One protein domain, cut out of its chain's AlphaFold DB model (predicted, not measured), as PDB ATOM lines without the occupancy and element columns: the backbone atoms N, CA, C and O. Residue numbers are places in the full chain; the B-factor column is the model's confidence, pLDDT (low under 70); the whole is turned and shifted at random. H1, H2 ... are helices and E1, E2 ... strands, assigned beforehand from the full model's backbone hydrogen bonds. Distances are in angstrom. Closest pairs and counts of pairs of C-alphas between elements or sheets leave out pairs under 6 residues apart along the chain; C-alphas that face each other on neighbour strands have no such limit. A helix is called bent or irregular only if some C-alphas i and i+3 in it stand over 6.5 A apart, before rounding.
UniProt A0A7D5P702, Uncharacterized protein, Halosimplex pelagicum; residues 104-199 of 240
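Overview. This is residues 104 to 199 of the 240 residues of an uncharacterized protein of Halosimplex pelagicum (UniProt A0A7D5P702). Picture a strongly twisted sheet of three strands, two of them, E1 and E3, sharply bent, with H2 packed over one face at one end of the long body. At the other end H1, H3 and H4 gather near residues 115 and 162, with H1 and H4 on the opposite face from H2. The printed part has 96 residues with four named helices and three named strands, in the order H1 E1 E2 H2 E3 H3 H4; the sheet runs E2 E1 E3, all antiparallel, and the class is mixed, helices and strands. It is compact by its radius of gyration of the C-alphas, 14.3 A, yet elongated, spanning 42 by 24 by 24 A.

Arrangement. Begin with H1, residues 104 to 111, which is followed by E1, residues 115 to 127, the inner strand, which bends by 86 degrees at residue 118. H1 is on the sheet but only just over none of its strands, with 2 of its 8 C-alphas falling on E1. Next comes E2, residues 131 to 137, an edge strand that forms a hairpin with E1; look for N 123 and O 135, 2.8 A apart, within hydrogen-bond range. H2, residues 140 to 150, lies over E1 at a height over the sheet of 8.4 A and runs along the strands, at 16 degrees to E1 on the local plane; their closest C-alphas, those of Val 123 and Ala 147, are 5.8 A apart. E3, residues 153 to 162, is the other edge strand and bends by 71 degrees at residue 156; beside E1 you find N 118 and O 159 within hydrogen-bond range at 2.9 A. E2, H2 and E3 make a split strand-helix-strand unit, two strands running the same way with E1 between them, and its crossover is right-handed. H3, residues 164 to 173, is on the sheet, its closest C-alpha pair with E1 being Gly 166 and Val 115, 6.1 A apart. H4, residues 183 to 197, is on the sheet on the same face as H1; Pro 183 and Leu 160 of E3 have the closest C-alphas, 5.3 A apart. H4 touches H1, about perpendicular at 89 degrees, with the C-alphas of Pro 191 and Glu 105 closest at 5.5 A. H4 is near H3, while H2 and H4 are apart. In H1, H2 and H3 every O i to N i+4 pair is within hydrogen-bond range; in H4 9 of 11 are.

Along the chain. Find C-alpha 104 at (272.462, 222.420, 226.470), where H1 begins; it is 10.5 A long. E1 covers 28.3 A, E2 20.5 A and E3 25.1 A. H2 starts at C-alpha 140, (256.436, 219.199, 249.479), and covers 15.3 A; H3 covers 14.3 A. H4, 20.9 A long, ends at C-alpha 197, (274.325, 235.340, 225.693); it is only just irregular, with C-alphas 188 and 191 at 6.8 A.

Size, cuts and confidence. The two C-alphas farthest apart are those of Glu 148 and Gly 199, 43.8 A. The printed part has no cut and no long link. Mean pLDDT of the printed part is 94.9, and residue 130 alone is under 70.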
ATOM      1  N   VAL A 104     271.334 221.499 226.706       96.44
ATOM      2  CA  VAL A 104     272.462 222.420 226.470       96.44
ATOM      3  C   VAL A 104     272.201 223.788 227.094       96.44
ATOM      4  O   VAL A 104     273.088 224.365 227.721       96.44
ATOM      5  N   GLU A 105     270.978 224.291 226.964       97.88
ATOM      6  CA  GLU A 105     270.523 225.549 227.546       97.88
ATOM      7  C   GLU A 105     270.576 225.472 229.073       97.88
ATOM      8  O   GLU A 105     271.085 226.386 229.723       97.88
ATOM      9  N   HIS A 106     270.100 224.360 229.641       97.06
ATOM     10  CA  HIS A 106     270.122 224.099 231.078       97.06
ATOM     11  C   HIS A 106     271.554 224.038 231.614       97.06
ATOM     12  O   HIS A 106     271.884 224.771 232.546       97.06
ATOM     13  N   GLU A 107     272.420 223.218 231.012       97.75
ATOM     14  CA  GLU A 107     273.824 223.079 231.423       97.75
ATOM     15  C   GLU A 107     274.557 224.424 231.369       97.75
ATOM     16  O   GLU A 107     275.227 224.807 232.333       97.75
ATOM     17  N   TRP A 108     274.369 225.187 230.287       98.44
ATOM     18  CA  TRP A 108     274.954 226.517 230.154       98.44
ATOM     19  C   TRP A 108     274.445 227.472 231.239       98.44
ATOM     20  O   TRP A 108     275.238 228.188 231.854       98.44
ATOM     21  N   CYS A 109     273.136 227.471 231.520       98.56
ATOM     22  CA  CYS A 109     272.546 228.336 232.542       98.56
ATOM     23  C   CYS A 109     273.002 227.970 233.964       98.56
ATOM     24  O   CYS A 109     273.113 228.865 234.805       98.56
ATOM     25  N   ILE A 110     273.294 226.695 234.237       98.44
ATOM     26  CA  ILE A 110     273.910 226.258 235.499       98.44
ATOM     27  C   ILE A 110     275.352 226.769 235.585       98.44
ATOM     28  O   ILE A 110     275.730 227.378 236.588       98.44
ATOM     29  N   GLU A 111     276.151 226.574 234.530       98.50
ATOM     30  CA  GLU A 111     277.553 227.019 234.477       98.50
ATOM     31  C   GLU A 111     277.692 228.541 234.661       98.50
ATOM     32  O   GLU A 111     278.636 229.007 235.299       98.50
ATOM     33  N   HIS A 112     276.727 229.312 234.154       98.50
ATOM     34  CA  HIS A 112     276.728 230.778 234.191       98.50
ATOM     35  C   HIS A 112     275.900 231.368 235.345       98.50
ATOM     36  O   HIS A 112     275.591 232.561 235.340       98.50
ATOM     37  N   GLU A 113     275.556 230.552 236.347       98.56
ATOM     38  CA  GLU A 113     274.865 230.961 237.577       98.56
ATOM     39  C   GLU A 113     273.493 231.629 237.352       98.56
ATOM     40  O   GLU A 113     273.029 232.420 238.184       98.56
ATOM     41  N   PHE A 114     272.816 231.311 236.247       98.44
ATOM     42  CA  PHE A 114     271.423 231.706 236.028       98.44
ATOM     43  C   PHE A 114     270.476 230.823 236.831       98.44
ATOM     44  O   PHE A 114     269.607 231.330 237.544       98.44
ATOM     45  N   VAL A 115     270.697 229.511 236.790       98.44
ATOM     46  CA  VAL A 115     269.904 228.535 237.541       98.44
ATOM     47  C   VAL A 115     270.786 227.593 238.345       98.44
ATOM     48  O   VAL A 115     271.997 227.515 238.155       98.44
ATOM     49  N   LYS A 116     270.158 226.864 239.258       98.06
ATOM     50  CA  LYS A 116     270.713 225.682 239.911       98.06
ATOM     51  C   LYS A 116     269.619 224.630 240.049       98.06
ATOM     52  O   LYS A 116     268.451 224.975 240.240       98.06
ATOM     53  N   GLU A 117     270.015 223.368 240.026       97.62
ATOM     54  CA  GLU A 117     269.124 222.258 240.354       97.62
ATOM     55  C   GLU A 117     268.926 222.163 241.865       97.62
ATOM     56  O   GLU A 117     269.828 222.427 242.669       97.62
ATOM     57  N   THR A 118     267.711 221.839 242.282       96.62
ATOM     58  CA  THR A 118     267.354 221.610 243.681       96.62
ATOM     59  C   THR A 118     266.297 220.520 243.726       96.62
ATOM     60  O   THR A 118     265.422 220.480 242.868       96.62
ATOM     61  N   SER A 119     266.359 219.645 244.728       98.00
ATOM     62  CA  SER A 119     265.315 218.641 244.924       98.00
ATOM     63  C   SER A 119     263.978 219.330 245.185       98.00
ATOM     64  O   SER A 119     263.888 220.234 246.020       98.00
ATOM     65  N   GLY A 120     262.955 218.892 244.471       97.75
ATOM     66  CA  GLY A 120     261.606 219.416 244.541       97.75
ATOM     67  C   GLY A 120     260.593 218.350 244.147       97.75
ATOM     68  O   GLY A 120     260.824 217.147 244.285       97.75
ATOM     69  N   PHE A 121     259.439 218.812 243.693       98.44
ATOM     70  CA  PHE A 121     258.265 217.984 243.487       98.44
ATOM     71  C   PHE A 121     257.526 218.424 242.235       98.44
ATOM     72  O   PHE A 121     257.295 219.617 242.036       98.44
ATOM     73  N   ARG A 122     257.095 217.459 241.427       98.31
ATOM     74  CA  ARG A 122     256.197 217.685 240.299       98.31
ATOM     75  C   ARG A 122     254.796 217.238 240.673       98.31
ATOM     76  O   ARG A 122     254.599 216.142 241.193       98.31
ATOM     77  N   VAL A 123     253.828 218.098 240.389       98.25
ATOM     78  CA  VAL A 123     252.403 217.788 240.462       98.25
ATOM     79  C   VAL A 123     251.893 217.600 239.046       98.25
ATOM     80  O   VAL A 123     251.916 218.549 238.272       98.25
ATOM     81  N   THR A 124     251.397 216.413 238.718       97.44
ATOM     82  CA  THR A 124     250.750 216.124 237.427       97.44
ATOM     83  C   THR A 124     249.250 215.974 237.625       97.44
ATOM     84  O   THR A 124     248.811 215.310 238.565       97.44
ATOM     85  N   TYR A 125     248.452 216.592 236.758       95.25
ATOM     86  CA  TYR A 125     246.992 216.564 236.831       95.25
ATOM     87  C   TYR A 125     246.365 216.597 235.434       95.25
ATOM     88  O   TYR A 125     247.009 216.963 234.451       95.25
ATOM     89  N   GLU A 126     245.096 216.202 235.359       94.31
ATOM     90  CA  GLU A 126     244.313 216.301 234.129       94.31
ATOM     91  C   GLU A 126     243.736 217.712 234.002       94.31
ATOM     92  O   GLU A 126     243.085 218.216 234.921       94.31
ATOM     93  N   ASP A 127     243.970 218.338 232.859       86.56
ATOM     94  CA  ASP A 127     243.496 219.671 232.521       86.56
ATOM     95  C   ASP A 127     242.517 219.578 231.345       86.56
ATOM     96  O   ASP A 127     242.780 218.911 230.345       86.56
ATOM     97  N   GLU A 128     241.364 220.245 231.452       77.62
ATOM     98  CA  GLU A 128     240.286 220.127 230.454       77.62
ATOM     99  C   GLU A 128     240.691 220.634 229.060       77.62
ATOM    100  O   GLU A 128     240.033 220.316 228.067       77.62
ATOM    101  N   VAL A 129     241.757 221.432 228.991       70.75
ATOM    102  CA  VAL A 129     242.205 222.159 227.805       70.75
ATOM    103  C   VAL A 129     243.400 221.449 227.157       70.75
ATOM    104  O   VAL A 129     243.375 221.163 225.961       70.75
ATOM    105  N   SER A 130     244.411 221.111 227.955       69.69
ATOM    106  CA  SER A 130     245.687 220.519 227.522       69.69
ATOM    107  C   SER A 130     245.781 218.995 227.707       69.69
ATOM    108  O   SER A 130     246.748 218.372 227.265       69.69
ATOM    109  N   GLY A 131     244.774 218.361 228.314       82.44
ATOM    110  CA  GLY A 131     244.764 216.930 228.616       82.44
ATOM    111  C   GLY A 131     245.543 216.630 229.891       82.44
ATOM    112  O   GLY A 131     244.943 216.464 230.946       82.44
ATOM    113  N   THR A 132     246.872 216.609 229.817       89.00
ATOM    114  CA  THR A 132     247.740 216.403 230.985       89.00
ATOM    115  C   THR A 132     248.655 217.609 231.165       89.00
ATOM    116  O   THR A 132     249.418 217.951 230.264       89.00
ATOM    117  N   ALA A 133     248.610 218.216 232.348       91.44
ATOM    118  CA  ALA A 133     249.432 219.360 232.725       91.44
ATOM    119  C   ALA A 133     250.277 219.045 233.963       91.44
ATOM    120  O   ALA A 133     250.019 218.081 234.697       91.44
ATOM    121  N   TYR A 134     251.296 219.867 234.205       94.50
ATOM    122  CA  TYR A 134     252.103 219.759 235.409       94.50
ATOM    123  C   TYR A 134     252.515 221.119 235.968       94.50
ATOM    124  O   TYR A 134     252.540 222.123 235.262       94.50
ATOM    125  N   MET A 135     252.835 221.121 237.258       95.44
ATOM    126  CA  MET A 135     253.461 222.225 237.984       95.44
ATOM    127  C   MET A 135     254.632 221.680 238.797       95.44
ATOM    128  O   MET A 135     254.659 220.493 239.135       95.44
ATOM    129  N   GLU A 136     255.583 222.540 239.136       97.06
ATOM    130  CA  GLU A 136     256.766 222.170 239.911       97.06
ATOM    131  C   GLU A 136     256.912 223.051 241.147       97.06
ATOM    132  O   GLU A 136     256.667 224.254 241.114       97.06
ATOM    133  N   PHE A 137     257.324 222.443 242.256       96.94
ATOM    134  CA  PHE A 137     257.433 223.101 243.551       96.94
ATOM    135  C   PHE A 137     258.717 222.688 244.256       96.94
ATOM    136  O   PHE A 137     259.141 221.538 244.194       96.94
ATOM    137  N   VAL A 138     259.300 223.610 245.019       96.50
ATOM    138  CA  VAL A 138     260.417 223.286 245.922       96.50
ATOM    139  C   VAL A 138     259.908 222.638 247.217       96.50
ATOM    140  O   VAL A 138     260.577 221.788 247.798       96.50
ATOM    141  N   ALA A 139     258.724 223.036 247.692       96.31
ATOM    142  CA  ALA A 139     258.173 222.591 248.968       96.31
ATOM    143  C   ALA A 139     257.132 221.475 248.793       96.31
ATOM    144  O   ALA A 139     256.130 221.655 248.100       96.31
ATOM    145  N   GLU A 140     257.337 220.360 249.499       97.56
ATOM    146  CA  GLU A 140     256.436 219.199 249.479       97.56
ATOM    147  C   GLU A 140     255.009 219.561 249.907       97.56
ATOM    148  O   GLU A 140     254.046 219.161 249.262       97.56
ATOM    149  N   GLU A 141     254.865 220.348 250.980       97.62
ATOM    150  CA  GLU A 141     253.558 220.757 251.510       97.62
ATOM    151  C   GLU A 141     252.731 221.496 250.449       97.62
ATOM    152  O   GLU A 141     251.556 221.190 250.251       97.62
ATOM    153  N   THR A 142     253.357 222.415 249.706       96.25
ATOM    154  CA  THR A 142     252.701 223.136 248.608       96.25
ATOM    155  C   THR A 142     252.319 222.188 247.473       96.25
ATOM    156  O   THR A 142     251.185 222.242 247.003       96.25
ATOM    157  N   ALA A 143     253.215 221.277 247.082       97.50
ATOM    158  CA  ALA A 143     252.927 220.285 246.047       97.50
ATOM    159  C   ALA A 143     251.743 219.378 246.426       97.50
ATOM    160  O   ALA A 143     250.865 219.127 245.602       97.50
ATOM    161  N   GLN A 144     251.679 218.923 247.681       98.12
ATOM    162  CA  GLN A 144     250.573 218.107 248.186       98.12
ATOM    163  C   GLN A 144     249.248 218.875 248.169       98.12
ATOM    164  O   GLN A 144     248.252 218.351 247.674       98.12
ATOM    165  N   MET A 145     249.236 220.127 248.640       97.69
ATOM    166  CA  MET A 145     248.037 220.974 248.598       97.69
ATOM    167  C   MET A 145     247.525 221.179 247.165       97.69
ATOM    168  O   MET A 145     246.323 221.084 246.913       97.69
ATOM    169  N   GLU A 146     248.428 221.440 246.221       97.19
ATOM    170  CA  GLU A 146     248.091 221.657 244.811       97.19
ATOM    171  C   GLU A 146     247.588 220.375 244.135       97.19
ATOM    172  O   GLU A 146     246.593 220.408 243.401       97.19
ATOM    173  N   ALA A 147     248.205 219.229 244.441       97.25
ATOM    174  CA  ALA A 147     247.753 217.924 243.977       97.25
ATOM    175  C   ALA A 147     246.360 217.571 244.517       97.25
ATOM    176  O   ALA A 147     245.504 217.140 243.748       97.25
ATOM    177  N   GLU A 148     246.087 217.800 245.805       97.25
ATOM    178  CA  GLU A 148     244.755 217.587 246.384       97.25
ATOM    179  C   GLU A 148     243.697 218.475 245.717       97.25
ATOM    180  O   GLU A 148     242.619 217.996 245.360       97.25
ATOM    181  N   ALA A 149     244.012 219.756 245.499       96.69
ATOM    182  CA  ALA A 149     243.093 220.716 244.891       96.69
ATOM    183  C   ALA A 149     242.729 220.369 243.437       96.69
ATOM    184  O   ALA A 149     241.605 220.633 243.009       96.69
ATOM    185  N   ARG A 150     243.664 219.779 242.683       95.25
ATOM    186  CA  ARG A 150     243.489 219.416 241.263       95.25
ATOM    187  C   ARG A 150     243.237 217.933 241.023       95.25
ATOM    188  O   ARG A 150     243.133 217.522 239.873       95.25
ATOM    189  N   ASN A 151     243.124 217.131 242.083       95.25
ATOM    190  CA  ASN A 151     243.037 215.672 241.989       95.25
ATOM    191  C   ASN A 151     244.202 215.073 241.158       95.25
ATOM    192  O   ASN A 151     243.996 214.214 240.300       95.25
ATOM    193  N   GLY A 152     245.414 215.578 241.402       96.56
ATOM    194  CA  GLY A 152     246.660 215.186 240.749       96.56
ATOM    195  C   GLY A 152     247.533 214.245 241.583       96.56
ATOM    196  O   GLY A 152     247.148 213.777 242.656       96.56
ATOM    197  N   THR A 153     248.739 213.978 241.087       97.69
ATOM    198  CA  THR A 153     249.759 213.135 241.733       97.69
ATOM    199  C   THR A 153     251.043 213.910 241.974       97.69
ATOM    200  O   THR A 153     251.438 214.699 241.122       97.69
ATOM    201  N   VAL A 154     251.708 213.642 243.102       98.38
ATOM    202  CA  VAL A 154     253.009 214.231 243.456       98.38
ATOM    203  C   VAL A 154     254.119 213.206 243.239       98.38
ATOM    204  O   VAL A 154     254.000 212.070 243.705       98.38
ATOM    205  N   GLU A 155     255.209 213.616 242.598       98.25
ATOM    206  CA  GLU A 155     256.459 212.854 242.514       98.25
ATOM    207  C   GLU A 155     257.669 213.728 242.870       98.25
ATOM    208  O   GLU A 155     257.668 214.929 242.611       98.25
ATOM    209  N   GLU A 156     258.697 213.133 243.481       98.12
ATOM    210  CA  GLU A 156     259.986 213.802 243.693       98.12
ATOM    211  C   GLU A 156     260.713 213.961 242.350       98.12
ATOM    212  O   GLU A 156     260.816 213.009 241.575       98.12
ATOM    213  N   THR A 157     261.245 215.153 242.092       97.50
ATOM    214  CA  THR A 157     262.051 215.458 240.902       97.50
ATOM    215  C   THR A 157     263.070 216.545 241.222       97.50
ATOM    216  O   THR A 157     262.927 217.271 242.205       97.50
ATOM    217  N   ASP A 158     264.083 216.702 240.380       96.69
ATOM    218  CA  ASP A 158     264.890 217.916 240.391       96.69
ATOM    219  C   ASP A 158     264.113 219.046 239.701       96.69
ATOM    220  O   ASP A 158     263.479 218.832 238.666       96.69
ATOM    221  N   VAL A 159     264.144 220.236 240.303       97.06
ATOM    222  CA  VAL A 159     263.531 221.464 239.781       97.06
ATOM    223  C   VAL A 159     264.588 222.557 239.653       97.06
ATOM    224  O   VAL A 159     265.580 222.584 240.394       97.06
ATOM    225  N   LEU A 160     264.374 223.492 238.728       97.06
ATOM    226  CA  LEU A 160     265.260 224.642 238.568       97.06
ATOM    227  C   LEU A 160     264.859 225.777 239.509       97.06
ATOM    228  O   LEU A 160     263.699 226.163 239.608       97.06
ATOM    229  N   THR A 161     265.852 226.353 240.182       97.62
ATOM    230  CA  THR A 161     265.691 227.575 240.980       97.62
ATOM    231  C   THR A 161     266.712 228.621 240.556       97.62
ATOM    232  O   THR A 161     267.757 228.294 239.986       97.62
ATOM    233  N   LEU A 162     266.431 229.894 240.837       98.12
ATOM    234  CA  LEU A 162     267.333 230.985 240.473       98.12
ATOM    235  C   LEU A 162     268.669 230.889 241.232       98.12
ATOM    236  O   LEU A 162     268.719 230.738 242.458       98.12
ATOM    237  N   ALA A 163     269.762 231.041 240.491       98.31
ATOM    238  CA  ALA A 163     271.108 231.277 241.007       98.31
ATOM    239  C   ALA A 163     271.449 232.789 240.912       98.31
ATOM    240  O   ALA A 163     270.622 233.568 240.431       98.31
ATOM    241  N   PRO A 164     272.598 233.275 241.429       98.38
ATOM    242  CA  PRO A 164     272.847 234.714 241.581       98.38
ATOM    243  C   PRO A 164     272.641 235.582 240.326       98.38
ATOM    244  O   PRO A 164     272.086 236.681 240.439       98.38
ATOM    245  N   ALA A 165     273.041 235.121 239.135       98.12
ATOM    246  CA  ALA A 165     272.819 235.859 237.890       98.12
ATOM    247  C   ALA A 165     271.331 235.866 237.495       98.12
ATOM    248  O   ALA A 165     270.803 236.910 237.102       98.12
ATOM    249  N   GLY A 166     270.636 234.742 237.690       97.25
ATOM    250  CA  GLY A 166     269.198 234.618 237.451       97.25
ATOM    251  C   GLY A 166     268.371 235.484 238.396       97.25
ATOM    252  O   GLY A 166     267.457 236.163 237.948       97.25
ATOM    253  N   VAL A 167     268.740 235.566 239.680       97.56
ATOM    254  CA  VAL A 167     268.107 236.478 240.653       97.56
ATOM    255  C   VAL A 167     268.221 237.929 240.195       97.56
ATOM    256  O   VAL A 167     267.247 238.680 240.252       97.56
ATOM    257  N   LYS A 168     269.400 238.339 239.709       96.12
ATOM    258  CA  LYS A 168     269.600 239.693 239.182       96.12
ATOM    259  C   LYS A 168     268.693 239.962 237.981       96.12
ATOM    260  O   LYS A 168     268.086 241.028 237.925       96.12
ATOM    261  N   TYR A 169     268.605 239.016 237.046       93.81
ATOM    262  CA  TYR A 169     267.693 239.122 235.908       93.81
ATOM    263  C   TYR A 169     266.236 239.193 236.370       93.81
ATOM    264  O   TYR A 169     265.507 240.068 235.923       93.81
ATOM    265  N   TRP A 170     265.822 238.325 237.293       93.69
ATOM    266  CA  TRP A 170     264.447 238.234 237.778       93.69
ATOM    267  C   TRP A 170     263.959 239.539 238.407       93.69
ATOM    268  O   TRP A 170     262.891 240.043 238.066       93.69
ATOM    269  N   LEU A 171     264.779 240.131 239.275       92.56
ATOM    270  CA  LEU A 171     264.474 241.411 239.915       92.56
ATOM    271  C   LEU A 171     264.343 242.556 238.902       92.56
ATOM    272  O   LEU A 171     263.513 243.443 239.089       92.56
ATOM    273  N   ASP A 172     265.161 242.549 237.849       88.44
ATOM    274  CA  ASP A 172     265.139 243.572 236.801       88.44
ATOM    275  C   ASP A 172     263.945 243.393 235.850       88.44
ATOM    276  O   ASP A 172     263.190 244.333 235.598       88.44
ATOM    277  N   ALA A 173     263.757 242.165 235.364       87.50
ATOM    278  CA  ALA A 173     262.730 241.776 234.412       87.50
ATOM    279  C   ALA A 173     261.348 241.718 235.062       87.50
ATOM    280  O   ALA A 173     260.465 242.497 234.735       87.50
ATOM    281  N   PHE A 174     261.141 240.827 236.021       87.44
ATOM    282  CA  PHE A 174     259.819 240.574 236.586       87.44
ATOM    283  C   PHE A 174     259.464 241.559 237.696       87.44
ATOM    284  O   PHE A 174     258.286 241.753 237.978       87.44
ATOM    285  N   ARG A 175     260.447 242.236 238.312       87.56
ATOM    286  CA  ARG A 175     260.230 243.157 239.452       87.56
ATOM    287  C   ARG A 175     259.456 242.503 240.601       87.56
ATOM    288  O   ARG A 175     258.704 243.162 241.319       87.56
ATOM    289  N   GLN A 176     259.665 241.204 240.747       88.81
ATOM    290  CA  GLN A 176     259.092 240.333 241.758       88.81
ATOM    291  C   GLN A 176     260.203 239.817 242.662       88.81
ATOM    292  O   GLN A 176     261.382 239.824 242.298       88.81
ATOM    293  N   THR A 177     259.830 239.374 243.853       91.94
ATOM    294  CA  THR A 177     260.769 238.697 244.745       91.94
ATOM    295  C   THR A 177     261.178 237.343 244.143       91.94
ATOM    296  O   THR A 177     260.368 236.715 243.461       91.94
ATOM    297  N   PRO A 178     262.426 236.875 244.325       92.62
ATOM    298  CA  PRO A 178     262.861 235.584 243.778       92.62
ATOM    299  C   PRO A 178     262.054 234.385 244.293       92.62
ATOM    300  O   PRO A 178     262.023 233.350 243.639       92.62
ATOM    301  N   GLU A 179     261.407 234.511 245.450       90.81
ATOM    302  CA  GLU A 179     260.514 233.503 246.025       90.81
ATOM    303  C   GLU A 179     259.213 233.321 245.226       90.81
ATOM    304  O   GLU A 179     258.556 232.294 245.364       90.81
ATOM    305  N   GLU A 180     258.848 234.297 244.391       89.50
ATOM    306  CA  GLU A 180     257.702 234.225 243.472       89.50
ATOM    307  C   GLU A 180     258.070 233.557 242.136       89.50
ATOM    308  O   GLU A 180     257.208 233.397 241.275       89.50
ATOM    309  N   ALA A 181     259.338 233.175 241.941       91.81
ATOM    310  CA  ALA A 181     259.789 232.551 240.707       91.81
ATOM    311  C   ALA A 181     259.335 231.090 240.615       91.81
ATOM    312  O   ALA A 181     259.808 230.222 241.352       91.81
ATOM    313  N   ASP A 182     258.428 230.834 239.675       92.31
ATOM    314  CA  ASP A 182     257.929 229.502 239.350       92.31
ATOM    315  C   ASP A 182     259.010 228.663 238.626       92.31
ATOM    316  O   ASP A 182     259.604 229.150 237.658       92.31
ATOM    317  N   PRO A 183     259.291 227.414 239.055       95.12
ATOM    318  CA  PRO A 183     260.315 226.574 238.428       95.12
ATOM    319  C   PRO A 183     260.082 226.263 236.943       95.12
ATOM    320  O   PRO A 183     261.049 226.208 236.179       95.12
ATOM    321  N   VAL A 184     258.826 226.116 236.505       92.94
ATOM    322  CA  VAL A 184     258.489 225.858 235.095       92.94
ATOM    323  C   VAL A 184     258.773 227.103 234.255       92.94
ATOM    324  O   VAL A 184     259.375 227.009 233.184       92.94
ATOM    325  N   LEU A 185     258.434 228.288 234.768       92.06
ATOM    326  CA  LEU A 185     258.790 229.558 234.134       92.06
ATOM    327  C   LEU A 185     260.313 229.758 234.073       92.06
ATOM    328  O   LEU A 185     260.839 230.180 233.045       92.06
ATOM    329  N   ILE A 186     261.044 229.412 235.135       95.25
ATOM    330  CA  ILE A 186     262.516 229.438 235.127       95.25
ATOM    331  C   ILE A 186     263.066 228.535 234.016       95.25
ATOM    332  O   ILE A 186     263.957 228.966 233.280       95.25
ATOM    333  N   ALA A 187     262.537 227.318 233.863       93.75
ATOM    334  CA  ALA A 187     262.939 226.408 232.792       93.75
ATOM    335  C   ALA A 187     262.667 227.009 231.402       93.75
ATOM    336  O   ALA A 187     263.554 226.994 230.545       93.75
ATOM    337  N   GLY A 188     261.503 227.638 231.205       92.56
ATOM    338  CA  GLY A 188     261.152 228.341 229.964       92.56
ATOM    339  C   GLY A 188     262.082 229.513 229.610       92.56
ATOM    340  O   GLY A 188     262.280 229.814 228.432       92.56
ATOM    341  N   LEU A 189     262.724 230.137 230.603       95.00
ATOM    342  CA  LEU A 189     263.690 231.225 230.397       95.00
ATOM    343  C   LEU A 189     265.102 230.745 230.034       95.00
ATOM    344  O   LEU A 189     265.916 231.547 229.573       95.00
ATOM    345  N   THR A 190     265.424 229.461 230.198       96.69
ATOM    346  CA  THR A 190     266.761 228.942 229.863       96.69
ATOM    347  C   THR A 190     267.156 229.139 228.392       96.69
ATOM    348  O   THR A 190     268.250 229.672 228.167       96.69
ATOM    349  N   PRO A 191     266.310 228.856 227.373       96.62
ATOM    350  CA  PRO A 191     266.646 229.182 225.988       96.62
ATOM    351  C   PRO A 191     266.775 230.692 225.759       96.62
ATOM    352  O   PRO A 191     267.607 231.113 224.960       96.62
ATOM    353  N   VAL A 192     266.019 231.524 226.484       96.12
ATOM    354  CA  VAL A 192     266.085 232.996 226.394       96.12
ATOM    355  C   VAL A 192     267.443 233.505 226.878       96.12
ATOM    356  O   VAL A 192     268.093 234.292 226.187       96.12
ATOM    357  N   TRP A 193     267.901 233.059 228.050       97.31
ATOM    358  CA  TRP A 193     269.202 233.458 228.593       97.31
ATOM    359  C   TRP A 193     270.359 232.941 227.744       97.31
ATOM    360  O   TRP A 193     271.272 233.710 227.439       97.31
ATOM    361  N   TYR A 194     270.287 231.676 227.324       98.00
ATOM    362  CA  TYR A 194     271.278 231.068 226.444       98.00
ATOM    363  C   TYR A 194     271.388 231.826 225.119       98.00
ATOM    364  O   TYR A 194     272.476 232.270 224.745       98.00
ATOM    365  N   ALA A 195     270.269 232.025 224.420       97.62
ATOM    366  CA  ALA A 195     270.273 232.661 223.110       97.62
ATOM    367  C   ALA A 195     270.764 234.116 223.197       97.62
ATOM    368  O   ALA A 195     271.612 234.542 222.411       97.62
ATOM    369  N   LYS A 196     270.341 234.859 224.226       96.75
ATOM    370  CA  LYS A 196     270.818 236.229 224.448       96.75
ATOM    371  C   LYS A 196     272.327 236.297 224.668       96.75
ATOM    372  O   LYS A 196     272.984 237.195 224.148       96.75
ATOM    373  N   ALA A 197     272.888 235.369 225.437       97.00
ATOM    374  CA  ALA A 197     274.325 235.340 225.693       97.00
ATOM    375  C   ALA A 197     275.153 234.953 224.457       97.00
ATOM    376  O   ALA A 197     276.318 235.340 224.362       97.00
ATOM    377  N   ASN A 198     274.549 234.230 223.510       97.00
ATOM    378  CA  ASN A 198     275.184 233.794 222.268       97.00
ATOM    379  C   ASN A 198     274.942 234.741 221.078       97.00
ATOM    380  O   ASN A 198     275.425 234.463 219.985       97.00
ATOM    381  N   GLY A 199     274.274 235.880 221.292       96.94
ATOM    382  CA  GLY A 199     274.139 236.937 220.283       96.94
ATOM    383  C   GLY A 199     273.041 236.711 219.245       96.94
ATOM    384  O   GLY A 199     273.082 237.346 218.199       96.94
TER     385      GLY A 199